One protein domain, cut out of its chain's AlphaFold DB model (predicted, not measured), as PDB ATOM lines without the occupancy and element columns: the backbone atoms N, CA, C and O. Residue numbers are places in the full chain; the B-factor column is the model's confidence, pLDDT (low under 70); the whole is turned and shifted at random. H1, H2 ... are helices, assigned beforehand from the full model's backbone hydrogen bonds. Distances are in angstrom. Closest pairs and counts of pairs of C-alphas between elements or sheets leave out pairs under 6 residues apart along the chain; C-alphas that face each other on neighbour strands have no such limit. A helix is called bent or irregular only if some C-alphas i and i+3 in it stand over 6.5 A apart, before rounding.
ATOM      1  N   VAL A 538      20.372  -0.669 -24.729       85.31
ATOM      2  CA  VAL A 538      20.921  -2.037 -24.829       85.31
ATOM      3  C   VAL A 538      19.854  -3.075 -24.499       85.31
ATOM      4  O   VAL A 538      19.719  -4.076 -25.202       85.31
ATOM      5  N   TRP A 539      19.053  -2.830 -23.464       86.25
ATOM      6  CA  TRP A 539      17.960  -3.725 -23.087       86.25
ATOM      7  C   TRP A 539      16.812  -3.715 -24.099       86.25
ATOM      8  O   TRP A 539      16.212  -4.761 -24.359       86.25
ATOM      9  N   GLU A 540      16.547  -2.575 -24.738       87.56
ATOM     10  CA  GLU A 540      15.630  -2.505 -25.878       87.56
ATOM     11  C   GLU A 540      16.112  -3.373 -27.050       87.56
ATOM     12  O   GLU A 540      15.326  -4.130 -27.627       87.56
ATOM     13  N   TYR A 541      17.417  -3.363 -27.321       89.81
ATOM     14  CA  TYR A 541      18.019  -4.205 -28.348       89.81
ATOM     15  C   TYR A 541      17.964  -5.695 -27.988       89.81
ATOM     16  O   TYR A 541      17.600  -6.519 -28.825       89.81
ATOM     17  N   VAL A 542      18.234  -6.059 -26.729       88.56
ATOM     18  CA  VAL A 542      18.068  -7.436 -26.227       88.56
ATOM     19  C   VAL A 542      16.621  -7.921 -26.392       88.56
ATOM     20  O   VAL A 542      16.383  -9.066 -26.796       88.56
ATOM     21  N   ARG A 543      15.637  -7.049 -26.146       88.38
ATOM     22  CA  ARG A 543      14.222  -7.356 -26.387       88.38
ATOM     23  C   ARG A 543      13.945  -7.592 -27.874       88.38
ATOM     24  O   ARG A 543      13.254  -8.556 -28.204       88.38
ATOM     25  N   HIS A 544      14.491  -6.764 -28.767       87.88
ATOM     26  CA  HIS A 544      14.393  -6.979 -30.214       87.88
ATOM     27  C   HIS A 544      15.033  -8.306 -30.641       87.88
ATOM     28  O   HIS A 544      14.388  -9.086 -31.332       87.88
ATOM     29  N   LEU A 545      16.234  -8.630 -30.150       89.00
ATOM     30  CA  LEU A 545      16.898  -9.909 -30.430       89.00
ATOM     31  C   LEU A 545      16.065 -11.123 -30.006       89.00
ATOM     32  O   LEU A 545      16.036 -12.124 -30.718       89.00
ATOM     33  N   THR A 546      15.367 -11.032 -28.874       88.62
ATOM     34  CA  THR A 546      14.476 -12.103 -28.403       88.62
ATOM     35  C   THR A 546      13.347 -12.358 -29.409       88.62
ATOM     36  O   THR A 546      13.090 -13.503 -29.779       88.62
ATOM     37  N   LEU A 547      12.716 -11.291 -29.915       87.75
ATOM     38  CA  LEU A 547      11.667 -11.388 -30.937       87.75
ATOM     39  C   LEU A 547      12.202 -11.931 -32.269       87.75
ATOM     40  O   LEU A 547      11.541 -12.763 -32.892       87.75
ATOM     41  N   GLU A 548      13.397 -11.504 -32.678       86.19
ATOM     42  CA  GLU A 548      14.065 -11.992 -33.891       86.19
ATOM     43  C   GLU A 548      14.399 -13.488 -33.793       86.19
ATOM     44  O   GLU A 548      14.154 -14.237 -34.738       86.19
ATOM     45  N   PHE A 549      14.899 -13.965 -32.647       88.25
ATOM     46  CA  PHE A 549      15.165 -15.390 -32.425       88.25
ATOM     47  C   PHE A 549      13.893 -16.234 -32.488       88.25
ATOM     48  O   PHE A 549      13.888 -17.284 -33.134       88.25
ATOM     49  N   ASP A 550      12.799 -15.768 -31.888       86.81
ATOM     50  CA  ASP A 550      11.504 -16.440 -31.989       86.81
ATOM     51  C   ASP A 550      10.975 -16.440 -33.431       86.81
ATOM     52  O   ASP A 550      10.439 -17.446 -33.903       86.81
ATOM     53  N   GLY A 551      11.126 -15.320 -34.147       84.50
ATOM     54  CA  GLY A 551      10.769 -15.181 -35.558       84.50
ATOM     55  C   GLY A 551      11.525 -16.169 -36.441       84.50
ATOM     56  O   GLY A 551      10.902 -16.933 -37.179       84.50
ATOM     57  N   LEU A 552      12.851 -16.226 -36.296       82.81
ATOM     58  CA  LEU A 552      13.717 -17.165 -37.008       82.81
ATOM     59  C   LEU A 552      13.410 -18.619 -36.657       82.81
ATOM     60  O   LEU A 552      13.368 -19.460 -37.548       82.81
ATOM     61  N   THR A 553      13.128 -18.925 -35.391       84.44
ATOM     62  CA  THR A 553      12.746 -20.282 -34.969       84.44
ATOM     63  C   THR A 553      11.455 -20.725 -35.657       84.44
ATOM     64  O   THR A 553      11.371 -21.842 -36.168       84.44
ATOM     65  N   ARG A 554      10.440 -19.848 -35.721       84.56
ATOM     66  CA  ARG A 554       9.192 -20.131 -36.454       84.56
ATOM     67  C   ARG A 554       9.440 -20.263 -37.954       84.56
ATOM     68  O   ARG A 554       8.875 -21.158 -38.572       84.56
ATOM     69  N   TRP A 555      10.279 -19.400 -38.526       81.44
ATOM     70  CA  TRP A 555      10.639 -19.446 -39.941       81.44
ATOM     71  C   TRP A 555      11.328 -20.770 -40.305       81.44
ATOM     72  O   TRP A 555      10.832 -21.465 -41.184       81.44
ATOM     73  N   ILE A 556      12.354 -21.198 -39.557       74.88
ATOM     74  CA  ILE A 556      13.055 -22.479 -39.772       74.88
ATOM     75  C   ILE A 556      12.093 -23.667 -39.655       74.88
ATOM     76  O   ILE A 556      12.116 -24.565 -40.493       74.88
ATOM     77  N   ARG A 557      11.208 -23.673 -38.650       76.12
ATOM     78  CA  ARG A 557      10.210 -24.746 -38.481       76.12
ATOM     79  C   ARG A 557       9.220 -24.820 -39.641       76.12
ATOM     80  O   ARG A 557       8.839 -25.913 -40.047       76.12
ATOM     81  N   ASN A 558       8.804 -23.670 -40.166       70.88
ATOM     82  CA  ASN A 558       7.900 -23.600 -41.310       70.88
ATOM     83  C   ASN A 558       8.606 -23.968 -42.630       70.88
ATOM     84  O   ASN A 558       7.957 -24.500 -43.532       70.88
ATOM     85  N   ASP A 559       9.912 -23.706 -42.737       60.91
ATOM     86  CA  ASP A 559      10.740 -24.012 -43.911       60.91
ATOM     87  C   ASP A 559      11.212 -25.478 -43.955       60.91
ATOM     88  O   ASP A 559      11.314 -26.066 -45.028       60.91
ATOM     89  N   ALA A 560      11.367 -26.136 -42.799       51.38
ATOM     90  CA  ALA A 560      11.636 -27.577 -42.699       51.38
ATOM     91  C   ALA A 560      10.551 -28.454 -43.365       51.38
ATOM     92  O   ALA A 560      10.796 -29.615 -43.681       51.38
ATOM     93  N   ALA A 561       9.359 -27.901 -43.621       43.69
ATOM     94  CA  ALA A 561       8.291 -28.547 -44.386       43.69
ATOM     95  C   ALA A 561       8.395 -28.337 -45.916       43.69
ATOM     96  O   ALA A 561       7.548 -28.849 -46.649       43.69
ATOM     97  N   ARG A 562       9.373 -27.559 -46.408       47.31
ATOM     98  CA  ARG A 562       9.456 -27.056 -47.795       47.31
ATOM     99  C   ARG A 562      10.735 -27.439 -48.563       47.31
ATOM    100  O   ARG A 562      10.855 -27.046 -49.719       47.31
ATOM    101  N   ASP A 563      11.636 -28.240 -47.978       42.16
ATOM    102  CA  ASP A 563      12.887 -28.722 -48.612       42.16
ATOM    103  C   ASP A 563      13.830 -27.598 -49.130       42.16
ATOM    104  O   ASP A 563      14.685 -27.824 -49.989       42.16
ATOM    105  N   THR A 564      13.711 -26.376 -48.596       41.19
ATOM    106  CA  THR A 564      14.385 -25.162 -49.101       41.19
ATOM    107  C   THR A 564      15.617 -24.708 -48.324       41.19
ATOM    108  O   THR A 564      16.260 -23.748 -48.748       41.19
ATOM    109  N   VAL A 565      16.059 -25.433 -47.288       40.72
ATOM    110  CA  VAL A 565      17.322 -25.124 -46.589       40.72
ATOM    111  C   VAL A 565      18.527 -25.630 -47.391       40.72
ATOM    112  O   VAL A 565      19.292 -26.505 -46.985       40.72
ATOM    113  N   TYR A 566      18.678 -25.076 -48.589       41.84
ATOM    114  CA  TYR A 566      19.850 -25.214 -49.424       41.84
ATOM    115  C   TYR A 566      20.904 -24.182 -48.974       41.84
ATOM    116  O   TYR A 566      20.734 -22.981 -49.139       41.84
ATOM    117  N   PHE A 567      22.027 -24.709 -48.469       41.50
ATOM    118  CA  PHE A 567      23.383 -24.142 -48.536       41.50
ATOM    119  C   PHE A 567      23.756 -22.998 -47.569       41.50
ATOM    120  O   PHE A 567      23.756 -21.821 -47.908       41.50
ATOM    121  N   MET A 568      24.281 -23.389 -46.400       39.88
ATOM    122  CA  MET A 568      25.245 -22.600 -45.606       39.88
ATOM    123  C   MET A 568      26.713 -22.935 -45.955       39.88
ATOM    124  O   MET A 568      27.626 -22.776 -45.149       39.88
ATOM    125  N   SER A 569      26.962 -23.426 -47.164       35.00
ATOM    126  CA  SER A 569      28.287 -23.748 -47.690       35.00
ATOM    127  C   SER A 569      28.653 -22.709 -48.741       35.00
ATOM    128  O   SER A 569      28.392 -22.910 -49.919       35.00
ATOM    129  N   MET A 570      29.230 -21.590 -48.288       30.69
ATOM    130  CA  MET A 570      30.264 -20.775 -48.959       30.69
ATOM    131  C   MET A 570      30.181 -19.321 -48.481       30.69
ATOM    132  O   MET A 570      29.558 -18.489 -49.124       30.69
ATOM    133  N   ARG A 571      30.902 -19.016 -47.388       32.53
ATOM    134  CA  ARG A 571      31.161 -17.652 -46.881       32.53
ATOM    135  C   ARG A 571      29.886 -16.861 -46.512       32.53
ATOM    136  O   ARG A 571      28.774 -17.263 -46.834       32.53
ATOM    137  N   PRO A 572      29.997 -15.761 -45.742       30.00
ATOM    138  CA  PRO A 572      28.899 -14.802 -45.680       30.00
ATOM    139  C   PRO A 572      28.487 -14.468 -47.114       30.00
ATOM    140  O   PRO A 572      29.382 -14.309 -47.951       30.00
ATOM    141  N   PHE A 573      27.177 -14.363 -47.376       32.78
ATOM    142  CA  PHE A 573      26.629 -13.703 -48.570       32.78
ATOM    143  C   PHE A 573      27.600 -12.621 -49.068       32.78
ATOM    144  O   PHE A 573      28.135 -11.908 -48.201       32.78
ATOM    145  N   PRO A 574      27.838 -12.480 -50.394       31.62
ATOM    146  CA  PRO A 574      28.718 -11.439 -50.929       31.62
ATOM    147  C   PRO A 574      28.398 -10.163 -50.171       31.62
ATOM    148  O   PRO A 574      27.219  -9.810 -50.117       31.62
ATOM    149  N   LYS A 575      29.387  -9.613 -49.444       32.78
ATOM    150  CA  LYS A 575      29.186  -8.482 -48.532       32.78
ATOM    151  C   LYS A 575      28.317  -7.472 -49.274       32.78
ATOM    152  O   LYS A 575      28.804  -6.835 -50.194       32.78
ATOM    153  N   ILE A 576      27.043  -7.406 -48.879       31.81
ATOM    154  CA  ILE A 576      25.985  -6.639 -49.540       31.81
ATOM    155  C   ILE A 576      25.720  -7.165 -50.962       31.81
ATOM    156  O   ILE A 576      26.535  -7.062 -51.876       31.81
ATOM    157  N   PHE A 614      15.056 -14.720 -48.445       63.94
ATOM    158  CA  PHE A 614      16.213 -13.825 -48.370       63.94
ATOM    159  C   PHE A 614      16.349 -13.174 -46.987       63.94
ATOM    160  O   PHE A 614      17.430 -13.213 -46.390       63.94
ATOM    161  N   ARG A 615      15.259 -12.613 -46.448       67.31
ATOM    162  CA  ARG A 615      15.257 -11.976 -45.120       67.31
ATOM    163  C   ARG A 615      15.615 -12.966 -44.010       67.31
ATOM    164  O   ARG A 615      16.385 -12.608 -43.113       67.31
ATOM    165  N   GLY A 616      15.120 -14.204 -44.090       68.62
ATOM    166  CA  GLY A 616      15.473 -15.284 -43.163       68.62
ATOM    167  C   GLY A 616      16.971 -15.600 -43.183       68.62
ATOM    168  O   GLY A 616      17.640 -15.533 -42.148       68.62
ATOM    169  N   HIS A 617      17.538 -15.841 -44.367       70.81
ATOM    170  CA  HIS A 617      18.968 -16.137 -44.520       70.81
ATOM    171  C   HIS A 617      19.879 -14.970 -44.111       70.81
ATOM    172  O   HIS A 617      20.872 -15.165 -43.406       70.81
ATOM    173  N   ALA A 618      19.539 -13.745 -44.509       68.75
ATOM    174  CA  ALA A 618      20.285 -12.543 -44.147       68.75
ATOM    175  C   ALA A 618      20.336 -12.345 -42.620       68.75
ATOM    176  O   ALA A 618      21.388 -12.033 -42.050       68.75
ATOM    177  N   SER A 619      19.213 -12.605 -41.951       78.19
ATOM    178  CA  SER A 619      19.097 -12.557 -40.494       78.19
ATOM    179  C   SER A 619      19.917 -13.660 -39.818       78.19
ATOM    180  O   SER A 619      20.598 -13.382 -38.834       78.19
ATOM    181  N   LEU A 620      19.978 -14.874 -40.376       79.44
ATOM    182  CA  LEU A 620      20.871 -15.926 -39.872       79.44
ATOM    183  C   LEU A 620      22.350 -15.516 -39.919       79.44
ATOM    184  O   LEU A 620      23.070 -15.697 -38.938       79.44
ATOM    185  N   HIS A 621      22.815 -14.900 -41.009       76.88
ATOM    186  CA  HIS A 621      24.195 -14.402 -41.088       76.88
ATOM    187  C   HIS A 621      24.493 -13.295 -40.077       76.88
ATOM    188  O   HIS A 621      25.601 -13.231 -39.543       76.88
ATOM    189  N   TYR A 622      23.526 -12.418 -39.817       82.69
ATOM    190  CA  TYR A 622      23.631 -11.436 -38.743       82.69
ATOM    191  C   TYR A 622      23.773 -12.117 -37.376       82.69
ATOM    192  O   TYR A 622      24.663 -11.755 -36.600       82.69
ATOM    193  N   VAL A 623      22.976 -13.162 -37.122       85.44
ATOM    194  CA  VAL A 623      23.049 -13.930 -35.877       85.44
ATOM    195  C   VAL A 623      24.417 -14.591 -35.707       85.44
ATOM    196  O   VAL A 623      25.074 -14.384 -34.684       85.44
ATOM    197  N   PHE A 624      24.884 -15.331 -36.714       82.75
ATOM    198  CA  PHE A 624      26.138 -16.079 -36.627       82.75
ATOM    199  C   PHE A 624      27.371 -15.180 -36.549       82.75
ATOM    200  O   PHE A 624      28.230 -15.393 -35.695       82.75
ATOM    201  N   ASP A 625      27.475 -14.161 -37.399       79.31
ATOM    202  CA  ASP A 625      28.711 -13.383 -37.499       79.31
ATOM    203  C   ASP A 625      28.806 -12.241 -36.478       79.31
ATOM    204  O   ASP A 625      29.912 -11.752 -36.229       79.31
ATOM    205  N   ALA A 626      27.682 -11.789 -35.905       86.12
ATOM    206  CA  ALA A 626      27.660 -10.609 -35.038       86.12
ATOM    207  C   ALA A 626      26.907 -10.806 -33.711       86.12
ATOM    208  O   ALA A 626      27.457 -10.443 -32.669       86.12
ATOM    209  N   VAL A 627      25.709 -11.405 -33.703       90.44
ATOM    210  CA  VAL A 627      24.903 -11.519 -32.467       90.44
ATOM    211  C   VAL A 627      25.484 -12.539 -31.490       90.44
ATOM    212  O   VAL A 627      25.617 -12.229 -30.310       90.44
ATOM    213  N   LEU A 628      25.880 -13.735 -31.942       89.31
ATOM    214  CA  LEU A 628      26.434 -14.757 -31.039       89.31
ATOM    215  C   LEU A 628      27.716 -14.291 -30.311       89.31
ATOM    216  O   LEU A 628      27.781 -14.444 -29.090       89.31
ATOM    217  N   PRO A 629      28.727 -13.686 -30.980       88.38
ATOM    218  CA  PRO A 629      29.888 -13.124 -30.285       88.38
ATOM    219  C   PRO A 629      29.503 -12.019 -29.301       88.38
ATOM    220  O   PRO A 629      30.018 -11.986 -28.180       88.38
ATOM    221  N   PHE A 630      28.587 -11.134 -29.712       90.38
ATOM    222  CA  PHE A 630      28.076 -10.054 -28.877       90.38
ATOM    223  C   PHE A 630      27.435 -10.602 -27.598       90.38
ATOM    224  O   PHE A 630      27.870 -10.235 -26.509       90.38
ATOM    225  N   LEU A 631      26.485 -11.535 -27.714       90.06
ATOM    226  CA  LEU A 631      25.782 -12.137 -26.580       90.06
ATOM    227  C   LEU A 631      26.729 -12.893 -25.650       90.06
ATOM    228  O   LEU A 631      26.633 -12.762 -24.429       90.06
ATOM    229  N   GLN A 632      27.690 -13.631 -26.205       88.94
ATOM    230  CA  GLN A 632      28.694 -14.329 -25.409       88.94
ATOM    231  C   GLN A 632      29.533 -13.353 -24.568       88.94
ATOM    232  O   GLN A 632      29.810 -13.629 -23.395       88.94
ATOM    233  N   ALA A 633      29.968 -12.222 -25.134       85.69
ATOM    234  CA  ALA A 633      30.704 -11.216 -24.370       85.69
ATOM    235  C   ALA A 633      29.804 -10.455 -23.399       85.69
ATOM    236  O   ALA A 633      30.222 -10.235 -22.262       85.69
ATOM    237  N   PHE A 634      28.588 -10.104 -23.819       85.75
ATOM    238  CA  PHE A 634      27.585  -9.448 -22.988       85.75
ATOM    239  C   PHE A 634      27.333 -10.257 -21.711       85.75
ATOM    240  O   PHE A 634      27.563  -9.753 -20.615       85.75
ATOM    241  N   ALA A 635      27.015 -11.547 -21.839       84.56
ATOM    242  CA  ALA A 635      26.757 -12.435 -20.706       84.56
ATOM    243  C   ALA A 635      27.969 -12.607 -19.773       84.56
ATOM    244  O   ALA A 635      27.835 -12.587 -18.552       84.56
ATOM    245  N   ASN A 636      29.175 -12.780 -20.326       83.81
ATOM    246  CA  ASN A 636      30.355 -13.059 -19.504       83.81
ATOM    247  C   ASN A 636      30.940 -11.816 -18.818       83.81
ATOM    248  O   ASN A 636      31.496 -11.942 -17.727       83.81
ATOM    249  N   LYS A 637      30.897 -10.648 -19.471       76.69
ATOM    250  CA  LYS A 637      31.647  -9.456 -19.038       76.69
ATOM    251  C   LYS A 637      30.773  -8.301 -18.555       76.69
ATOM    252  O   LYS A 637      31.250  -7.530 -17.722       76.69
ATOM    253  N   PHE A 638      29.561  -8.169 -19.090       75.50
ATOM    254  CA  PHE A 638      28.715  -6.984 -18.918       75.50
ATOM    255  C   PHE A 638      27.480  -7.277 -18.060       75.50
ATOM    256  O   PHE A 638      27.129  -6.471 -17.211       75.50
ATOM    257  N   TYR A 639      26.867  -8.450 -18.184       77.50
ATOM    258  CA  TYR A 639      25.737  -8.820 -17.338       77.50
ATOM    259  C   TYR A 639      26.196  -9.171 -15.908       77.50
ATOM    260  O   TYR A 639      26.853 -10.196 -15.675       77.50
ATOM    261  N   SER A 649      13.212  -6.899 -13.858       78.06
ATOM    262  CA  SER A 649      12.831  -6.802 -15.276       78.06
ATOM    263  C   SER A 649      13.976  -7.194 -16.213       78.06
ATOM    264  O   SER A 649      13.733  -7.769 -17.270       78.06
ATOM    265  N   GLU A 650      15.217  -6.873 -15.855       79.50
ATOM    266  CA  GLU A 650      16.404  -7.209 -16.649       79.50
ATOM    267  C   GLU A 650      16.701  -8.711 -16.605       79.50
ATOM    268  O   GLU A 650      16.983  -9.318 -17.638       79.50
ATOM    269  N   ARG A 651      16.560  -9.330 -15.424       81.69
ATOM    270  CA  ARG A 651      16.629 -10.787 -15.234       81.69
ATOM    271  C   ARG A 651      15.566 -11.501 -16.068       81.69
ATOM    272  O   ARG A 651      15.909 -12.383 -16.849       81.69
ATOM    273  N   ASP A 652      14.315 -11.047 -16.009       83.94
ATOM    274  CA  ASP A 652      13.222 -11.631 -16.791       83.94
ATOM    275  C   ASP A 652      13.437 -11.489 -18.311       83.94
ATOM    276  O   ASP A 652      13.030 -12.362 -19.082       83.94
ATOM    277  N   MET A 653      14.044 -10.387 -18.769       84.62
ATOM    278  CA  MET A 653      14.408 -10.196 -20.179       84.62
ATOM    279  C   MET A 653      15.561 -11.117 -20.595       84.62
ATOM    280  O   MET A 653      15.501 -11.724 -21.666       84.62
ATOM    281  N   PHE A 654      16.585 -11.256 -19.752       87.62
ATOM    282  CA  PHE A 654      17.740 -12.116 -20.009       87.62
ATOM    283  C   PHE A 654      17.365 -13.607 -20.038       87.62
ATOM    284  O   PHE A 654      17.827 -14.356 -20.906       87.62
ATOM    285  N   ASP A 655      16.481 -14.040 -19.139       87.81
ATOM    286  CA  ASP A 655      15.972 -15.412 -19.103       87.81
ATOM    287  C   ASP A 655      15.134 -15.731 -20.351       87.81
ATOM    288  O   ASP A 655      15.349 -16.761 -20.998       87.81
ATOM    289  N   ARG A 656      14.258 -14.808 -20.779       88.94
ATOM    290  CA  ARG A 656      13.505 -14.946 -22.041       88.94
ATOM    291  C   ARG A 656      14.423 -15.051 -23.256       88.94
ATOM    292  O   ARG A 656      14.250 -15.965 -24.059       88.94
ATOM    293  N   LEU A 657      15.423 -14.174 -23.359       91.88
ATOM    294  CA  LEU A 657      16.430 -14.236 -24.420       91.88
ATOM    295  C   LEU A 657      17.131 -15.599 -24.440       91.88
ATOM    296  O   LEU A 657      17.333 -16.175 -25.510       91.88
ATOM    297  N   THR A 658      17.497 -16.121 -23.265       89.25
ATOM    298  CA  THR A 658      18.182 -17.411 -23.137       89.25
ATOM    299  C   THR A 658      17.318 -18.551 -23.674       89.25
ATOM    300  O   THR A 658      17.812 -19.380 -24.440       89.25
ATOM    301  N   LEU A 659      16.022 -18.575 -23.348       90.38
ATOM    302  CA  LEU A 659      15.089 -19.575 -23.874       90.38
ATOM    303  C   LEU A 659      14.915 -19.465 -25.396       90.38
ATOM    304  O   LEU A 659      15.014 -20.482 -26.087       90.38
ATOM    305  N   SER A 660      14.724 -18.255 -25.931       89.25
ATOM    306  CA  SER A 660      14.602 -18.032 -27.380       89.25
ATOM    307  C   SER A 660      15.878 -18.423 -28.136       89.25
ATOM    308  O   SER A 660      15.807 -19.058 -29.189       89.25
ATOM    309  N   ALA A 661      17.060 -18.125 -27.581       89.50
ATOM    310  CA  ALA A 661      18.345 -18.511 -28.163       89.50
ATOM    311  C   ALA A 661      18.533 -20.037 -28.206       89.50
ATOM    312  O   ALA A 661      19.019 -20.570 -29.208       89.50
ATOM    313  N   ILE A 662      18.133 -20.750 -27.144       88.69
ATOM    314  CA  ILE A 662      18.166 -22.220 -27.110       88.69
ATOM    315  C   ILE A 662      17.181 -22.802 -28.127       88.69
ATOM    316  O   ILE A 662      17.552 -23.721 -28.858       88.69
ATOM    317  N   GLY A 663      15.967 -22.249 -28.215       86.56
ATOM    318  CA  GLY A 663      14.964 -22.655 -29.202       86.56
ATOM    319  C   GLY A 663      15.498 -22.566 -30.631       86.56
ATOM    320  O   GLY A 663      15.477 -23.560 -31.356       86.56
ATOM    321  N   LEU A 664      16.077 -21.418 -30.993       86.06
ATOM    322  CA  LEU A 664      16.689 -21.200 -32.303       86.06
ATOM    323  C   LEU A 664      17.847 -22.173 -32.567       86.06
ATOM    324  O   LEU A 664      17.904 -22.822 -33.613       86.06
ATOM    325  N   CYS A 665      18.775 -22.300 -31.616       84.75
ATOM    326  CA  CYS A 665      19.950 -23.152 -31.784       84.75
ATOM    327  C   CYS A 665      19.609 -24.645 -31.838       84.75
ATOM    328  O   CYS A 665      20.335 -25.394 -32.485       84.75
ATOM    329  N   SER A 666      18.527 -25.085 -31.188       83.12
ATOM    330  CA  SER A 666      18.061 -26.474 -31.232       83.12
ATOM    331  C   SER A 666      17.587 -26.880 -32.627       83.12
ATOM    332  O   SER A 666      17.862 -28.003 -33.053       83.12
ATOM    333  N   GLU A 667      16.904 -25.977 -33.336       78.56
ATOM    334  CA  GLU A 667      16.490 -26.195 -34.729       78.56
ATOM    335  C   GLU A 667      17.698 -26.115 -35.675       78.56
ATOM    336  O   GLU A 667      17.900 -26.984 -36.523       78.56
ATOM    337  N   LEU A 668      18.568 -25.116 -35.485       77.12
ATOM    338  CA  LEU A 668      19.770 -24.939 -36.305       77.12
ATOM    339  C   LEU A 668      20.784 -26.077 -36.147       77.12
ATOM    340  O   LEU A 668      21.449 -26.431 -37.115       77.12
ATOM    341  N   ALA A 669      20.901 -26.674 -34.960       72.31
ATOM    342  CA  ALA A 669      21.815 -27.783 -34.688       72.31
ATOM    343  C   ALA A 669      21.580 -29.006 -35.590       72.31
ATOM    344  O   ALA A 669      22.515 -29.761 -35.843       72.31
ATOM    345  N   ALA A 670      20.355 -29.195 -36.091       67.50
ATOM    346  CA  ALA A 670      20.032 -30.271 -37.025       67.50
ATOM    347  C   ALA A 670      20.451 -29.964 -38.479       67.50
ATOM    348  O   ALA A 670      20.554 -30.884 -39.289       67.50
ATOM    349  N   ILE A 671      20.683 -28.688 -38.803       67.38
ATOM    350  CA  ILE A 671      20.858 -28.169 -40.167       67.38
ATOM    351  C   ILE A 671      22.310 -27.736 -40.427       67.38
ATOM    352  O   ILE A 671      22.854 -27.963 -41.507       67.38
ATOM    353  N   VAL A 672      22.943 -27.072 -39.457       65.75
ATOM    354  CA  VAL A 672      24.260 -26.443 -39.621       65.75
ATOM    355  C   VAL A 672      25.365 -27.499 -39.618       65.75
ATOM    356  O   VAL A 672      25.545 -28.225 -38.645       65.75
ATOM    357  N   VAL A 673      26.162 -27.526 -40.690       62.88
ATOM    358  CA  VAL A 673      27.284 -28.471 -40.858       62.88
ATOM    359  C   VAL A 673      28.642 -27.833 -40.521       62.88
ATOM    360  O   VAL A 673      29.604 -28.542 -40.232       62.88
ATOM    361  N   GLU A 674      28.758 -26.499 -40.531       66.94
ATOM    362  CA  GLU A 674      30.047 -25.818 -40.345       66.94
ATOM    363  C   GLU A 674      30.554 -25.904 -38.884       66.94
ATOM    364  O   GLU A 674      29.944 -25.313 -37.984       66.94
ATOM    365  N   PRO A 675      31.715 -26.548 -38.613       69.75
ATOM    366  CA  PRO A 675      32.193 -26.784 -37.244       69.75
ATOM    367  C   PRO A 675      32.454 -25.507 -36.443       69.75
ATOM    368  O   PRO A 675      32.267 -25.469 -35.223       69.75
ATOM    369  N   ARG A 676      32.890 -24.441 -37.125       73.31
ATOM    370  CA  ARG A 676      33.163 -23.142 -36.506       73.31
ATOM    371  C   ARG A 676      31.888 -22.529 -35.927       73.31
ATOM    372  O   ARG A 676      31.908 -22.078 -34.784       73.31
ATOM    373  N   ILE A 677      30.799 -22.548 -36.696       75.50
ATOM    374  CA  ILE A 677      29.506 -21.992 -36.283       75.50
ATOM    375  C   ILE A 677      28.935 -22.813 -35.124       75.50
ATOM    376  O   ILE A 677      28.537 -22.237 -34.115       75.50
ATOM    377  N   LEU A 678      28.995 -24.147 -35.203       77.56
ATOM    378  CA  LEU A 678      28.555 -25.032 -34.117       77.56
ATOM    379  C   LEU A 678      29.308 -24.761 -32.806       77.56
ATOM    380  O   LEU A 678      28.697 -24.613 -31.748       77.56
ATOM    381  N   THR A 679      30.636 -24.624 -32.875       83.75
ATOM    382  CA  THR A 679      31.468 -24.300 -31.703       83.75
ATOM    383  C   THR A 679      31.068 -22.953 -31.098       83.75
ATOM    384  O   THR A 679      30.967 -22.812 -29.879       83.75
ATOM    385  N   GLN A 680      30.801 -21.962 -31.949       83.56
ATOM    386  CA  GLN A 680      30.391 -20.625 -31.538       83.56
ATOM    387  C   GLN A 680      28.991 -20.605 -30.905       83.56
ATOM    388  O   GLN A 680      28.796 -19.938 -29.889       83.56
ATOM    389  N   MET A 681      28.038 -21.369 -31.448       86.00
ATOM    390  CA  MET A 681      26.702 -21.549 -30.869       86.00
ATOM    391  C   MET A 681      26.795 -22.140 -29.460       86.00
ATOM    392  O   MET A 681      26.273 -21.553 -28.513       86.00
ATOM    393  N   VAL A 682      27.522 -23.251 -29.294       87.00
ATOM    394  CA  VAL A 682      27.685 -23.912 -27.987       87.00
ATOM    395  C   VAL A 682      28.372 -22.986 -26.979       87.00
ATOM    396  O   VAL A 682      27.938 -22.904 -25.828       87.00
ATOM    397  N   ALA A 683      29.406 -22.251 -27.397       88.25
ATOM    398  CA  ALA A 683      30.109 -21.303 -26.535       88.25
ATOM    399  C   ALA A 683      29.209 -20.141 -26.073       88.25
ATOM    400  O   ALA A 683      29.253 -19.762 -24.899       88.25
ATOM    401  N   CYS A 684      28.377 -19.602 -26.970       89.62
ATOM    402  CA  CYS A 684      27.413 -18.552 -26.648       89.62
ATOM    403  C   CYS A 684      26.325 -19.056 -25.691       89.62
ATOM    404  O   CYS A 684      26.106 -18.448 -24.643       89.62
ATOM    405  N   LEU A 685      25.689 -20.193 -25.994       89.38
ATOM    406  CA  LEU A 685      24.646 -20.776 -25.143       89.38
ATOM    407  C   LEU A 685      25.166 -21.120 -23.747       89.38
ATOM    408  O   LEU A 685      24.524 -20.792 -22.755       89.38
ATOM    409  N   SER A 686      26.367 -21.699 -23.659       88.94
ATOM    410  CA  SER A 686      26.999 -22.016 -22.372       88.94
ATOM    411  C   SER A 686      27.220 -20.766 -21.513       88.94
ATOM    412  O   SER A 686      27.139 -20.837 -20.289       88.94
ATOM    413  N   ALA A 687      27.520 -19.620 -22.136       88.44
ATOM    414  CA  ALA A 687      27.686 -18.351 -21.432       88.44
ATOM    415  C   ALA A 687      26.347 -17.785 -20.937       88.44
ATOM    416  O   ALA A 687      26.277 -17.329 -19.798       88.44
ATOM    417  N   LEU A 688      25.298 -17.851 -21.765       88.94
ATOM    418  CA  LEU A 688      23.948 -17.404 -21.408       88.94
ATOM    419  C   LEU A 688      23.367 -18.249 -20.266       88.94
ATOM    420  O   LEU A 688      22.979 -17.708 -19.236       88.94
ATOM    421  N   VAL A 689      23.404 -19.578 -20.395       88.50
ATOM    422  CA  VAL A 689      22.840 -20.517 -19.408       88.50
ATOM    423  C   VAL A 689      23.561 -20.456 -18.063       88.50
ATOM    424  O   VAL A 689      22.940 -20.612 -17.022       88.50
ATOM    425  N   ARG A 690      24.871 -20.182 -18.048       87.38
ATOM    426  CA  ARG A 690      25.620 -20.008 -16.790       87.38
ATOM    427  C   ARG A 690      25.140 -18.799 -15.977       87.38
ATOM    428  O   ARG A 690      25.364 -18.762 -14.771       87.38
ATOM    429  N   LYS A 691      24.581 -17.788 -16.642       84.19
ATOM    430  CA  LYS A 691      24.196 -16.503 -16.049       84.19
ATOM    431  C   LYS A 691      22.687 -16.331 -15.875       84.19
ATOM    432  O   LYS A 691      22.289 -15.408 -15.175       84.19
ATOM    433  N   SER A 692      21.879 -17.184 -16.500       85.19
ATOM    434  CA  SER A 692      20.422 -17.183 -16.369       85.19
ATOM    435  C   SER A 692      19.962 -17.934 -15.116       85.19
ATOM    436  O   SER A 692      20.737 -18.645 -14.472       85.19
ATOM    437  N   SER A 693      18.680 -17.807 -14.771       83.00
ATOM    438  CA  SER A 693      18.064 -18.530 -13.644       83.00
ATOM    439  C   SER A 693      17.792 -20.020 -13.931       83.00
ATOM    440  O   SER A 693      17.290 -20.763 -13.082       83.00
ATOM    441  N   HIS A 694      18.122 -20.481 -15.138       84.06
ATOM    442  CA  HIS A 694      17.778 -21.798 -15.651       84.06
ATOM    443  C   HIS A 694      18.827 -22.880 -15.339       84.06
ATOM    444  O   HIS A 694      20.020 -22.622 -15.208       84.06
ATOM    445  N   ARG A 695      18.392 -24.150 -15.270       81.81
ATOM    446  CA  ARG A 695      19.308 -25.291 -15.082       81.81
ATOM    447  C   ARG A 695      20.097 -25.595 -16.368       81.81
ATOM    448  O   ARG A 695      19.525 -25.511 -17.453       81.81
ATOM    449  N   PRO A 696      21.354 -26.076 -16.275       81.88
ATOM    450  CA  PRO A 696      22.155 -26.458 -17.446       81.88
ATOM    451  C   PRO A 696      21.528 -27.524 -18.362       81.88
ATOM    452  O   PRO A 696      21.878 -27.599 -19.537       81.88
ATOM    453  N   THR A 697      20.579 -28.318 -17.855       81.31
ATOM    454  CA  THR A 697      19.870 -29.376 -18.602       81.31
ATOM    455  C   THR A 697      19.094 -28.855 -19.816       81.31
ATOM    456  O   THR A 697      18.830 -29.611 -20.741       81.31
ATOM    457  N   ILE A 698      18.764 -27.558 -19.877       83.00
ATOM    458  CA  ILE A 698      18.045 -26.976 -21.027       83.00
ATOM    459  C   ILE A 698      18.894 -27.023 -22.320       83.00
ATOM    460  O   ILE A 698      18.355 -26.925 -23.418       83.00
ATOM    461  N   MET A 699      20.212 -27.241 -22.227       82.00
ATOM    462  CA  MET A 699      21.085 -27.405 -23.397       82.00
ATOM    463  C   MET A 699      21.085 -28.813 -24.018       82.00
ATOM    464  O   MET A 699      21.578 -28.959 -25.138       82.00
ATOM    465  N   GLU A 700      20.557 -29.836 -23.336       82.38
ATOM    466  CA  GLU A 700      20.569 -31.233 -23.813       82.38
ATOM    467  C   GLU A 700      20.011 -31.403 -25.244       82.38
ATOM    468  O   GLU A 700      20.704 -32.012 -26.065       82.38
ATOM    469  N   PRO A 701      18.865 -30.792 -25.626       79.25
ATOM    470  CA  PRO A 701      18.307 -30.936 -26.974       79.25
ATOM    471  C   PRO A 701      19.237 -30.428 -28.083       79.25
ATOM    472  O   PRO A 701      19.310 -31.014 -29.163       79.25
ATOM    473  N   VAL A 702      19.984 -29.350 -27.815       80.31
ATOM    474  CA  VAL A 702      20.922 -28.766 -28.782       80.31
ATOM    475  C   VAL A 702      22.088 -29.725 -29.010       80.31
ATOM    476  O   VAL A 702      22.428 -30.021 -30.152       80.31
ATOM    477  N   VAL A 703      22.676 -30.250 -27.931       79.62
ATOM    478  CA  VAL A 703      23.823 -31.172 -28.002       79.62
ATOM    479  C   VAL A 703      23.437 -32.483 -28.692       79.62
ATOM    480  O   VAL A 703      24.193 -32.978 -29.529       79.62
ATOM    481  N   GLU A 704      22.248 -33.020 -28.407       78.50
ATOM    482  CA  GLU A 704      21.738 -34.229 -29.063       78.50
ATOM    483  C   GLU A 704      21.493 -34.039 -30.566       78.50
ATOM    484  O   GLU A 704      21.743 -34.956 -31.355       78.50
ATOM    485  N   ASN A 705      21.016 -32.863 -30.985       73.56
ATOM    486  CA  ASN A 705      20.720 -32.587 -32.390       73.56
ATOM    487  C   ASN A 705      21.979 -32.346 -33.236       73.56
ATOM    488  O   ASN A 705      21.995 -32.766 -34.395       73.56
ATOM    489  N   ILE A 706      23.059 -31.800 -32.656       71.06
ATOM    490  CA  ILE A 706      24.359 -31.655 -33.346       71.06
ATOM    491  C   ILE A 706      24.870 -33.018 -33.850       71.06
ATOM    492  O   ILE A 706      25.421 -33.112 -34.946       71.06
ATOM    493  N   GLY A 707      24.643 -34.100 -33.094       60.12
ATOM    494  CA  GLY A 707      25.047 -35.457 -33.483       60.12
ATOM    495  C   GLY A 707      24.237 -36.075 -34.634       60.12
ATOM    496  O   GLY A 707      24.668 -37.070 -35.218       60.12
ATOM    497  N   LYS A 708      23.070 -35.512 -34.977       62.81
ATOM    498  CA  LYS A 708      22.164 -36.042 -36.015       62.81
ATOM    499  C   LYS A 708      22.386 -35.401 -37.395       62.81
ATOM    500  O   LYS A 708      22.070 -36.039 -38.400       62.81
ATOM    501  N   GLY A 709      22.966 -34.197 -37.462       53.72
ATOM    502  CA  GLY A 709      23.090 -33.367 -38.676       53.72
ATOM    503  C   GLY A 709      24.103 -33.819 -39.747       53.72
ATOM    504  O   GLY A 709      24.236 -33.181 -40.786       53.72
TER     505      GLY A 709
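This is residues 538 to 576, 614 to 639 and 649 to 709 of the 806 residues of the protein "RYDR_ITPR domain-containing protein" of Macrostomum lignano (UniProt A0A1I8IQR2). Antiparallel helices H3 and H4 make the core; H5 packs on both, while H1 and bent H2 cover the other side. The 126 printed residues, all helix by class, have named helices H1 to H5 in chain order and no named strand. The whole is compact: radius of gyration of the C-alphas 14.1 A, spans 39 by 33 by 25 A.

Start at H2, residues 614 to 638, one helix by its hydrogen bonds but bent: C-alphas 625 and 628 are 7.0 A apart. Its arm H2b, residues 628 to 638, touches H4, residues 675 to 691; closest C-alphas Gln 632 and Cys 684, 4.6 A. Arm H2a, residues 614 to 625, touches H1, residues 538 to 559, with 616 to 620 alone; closest C-alphas Gly 616 and Leu 552, 6.7 A. H1 touches H3, residues 649 to 668, at a shallow tilt of 27 degrees; closest C-alphas Thr 553 and Leu 664, 4.8 A. H3, H4 and H5, residues 696 to 706, form an up-and-down bundle, each running against the one before. H5 is irregular, C-alphas 698 and 701 being 7.1 A apart. Every O i to N i+4 pair is within hydrogen-bond range in H1, H2a, H2b and H3, but 12 of 13 in H4 and 4 of 7 in H5.

Find C-alpha 538 at (20.921, -2.037, -24.829), where H1 begins its 30.8 A; H3 spans 28.6 A, H4 24.9 A. H5 ends at C-alpha 706, (24.359, -31.655, -33.346).

Residues 577 to 613 and 640 to 648 are not printed; the C-alpha gaps are 12.2 A and 13.2 A. Of the links printed whole, none is long. Residues 559 to 576 are among those under pLDDT 70.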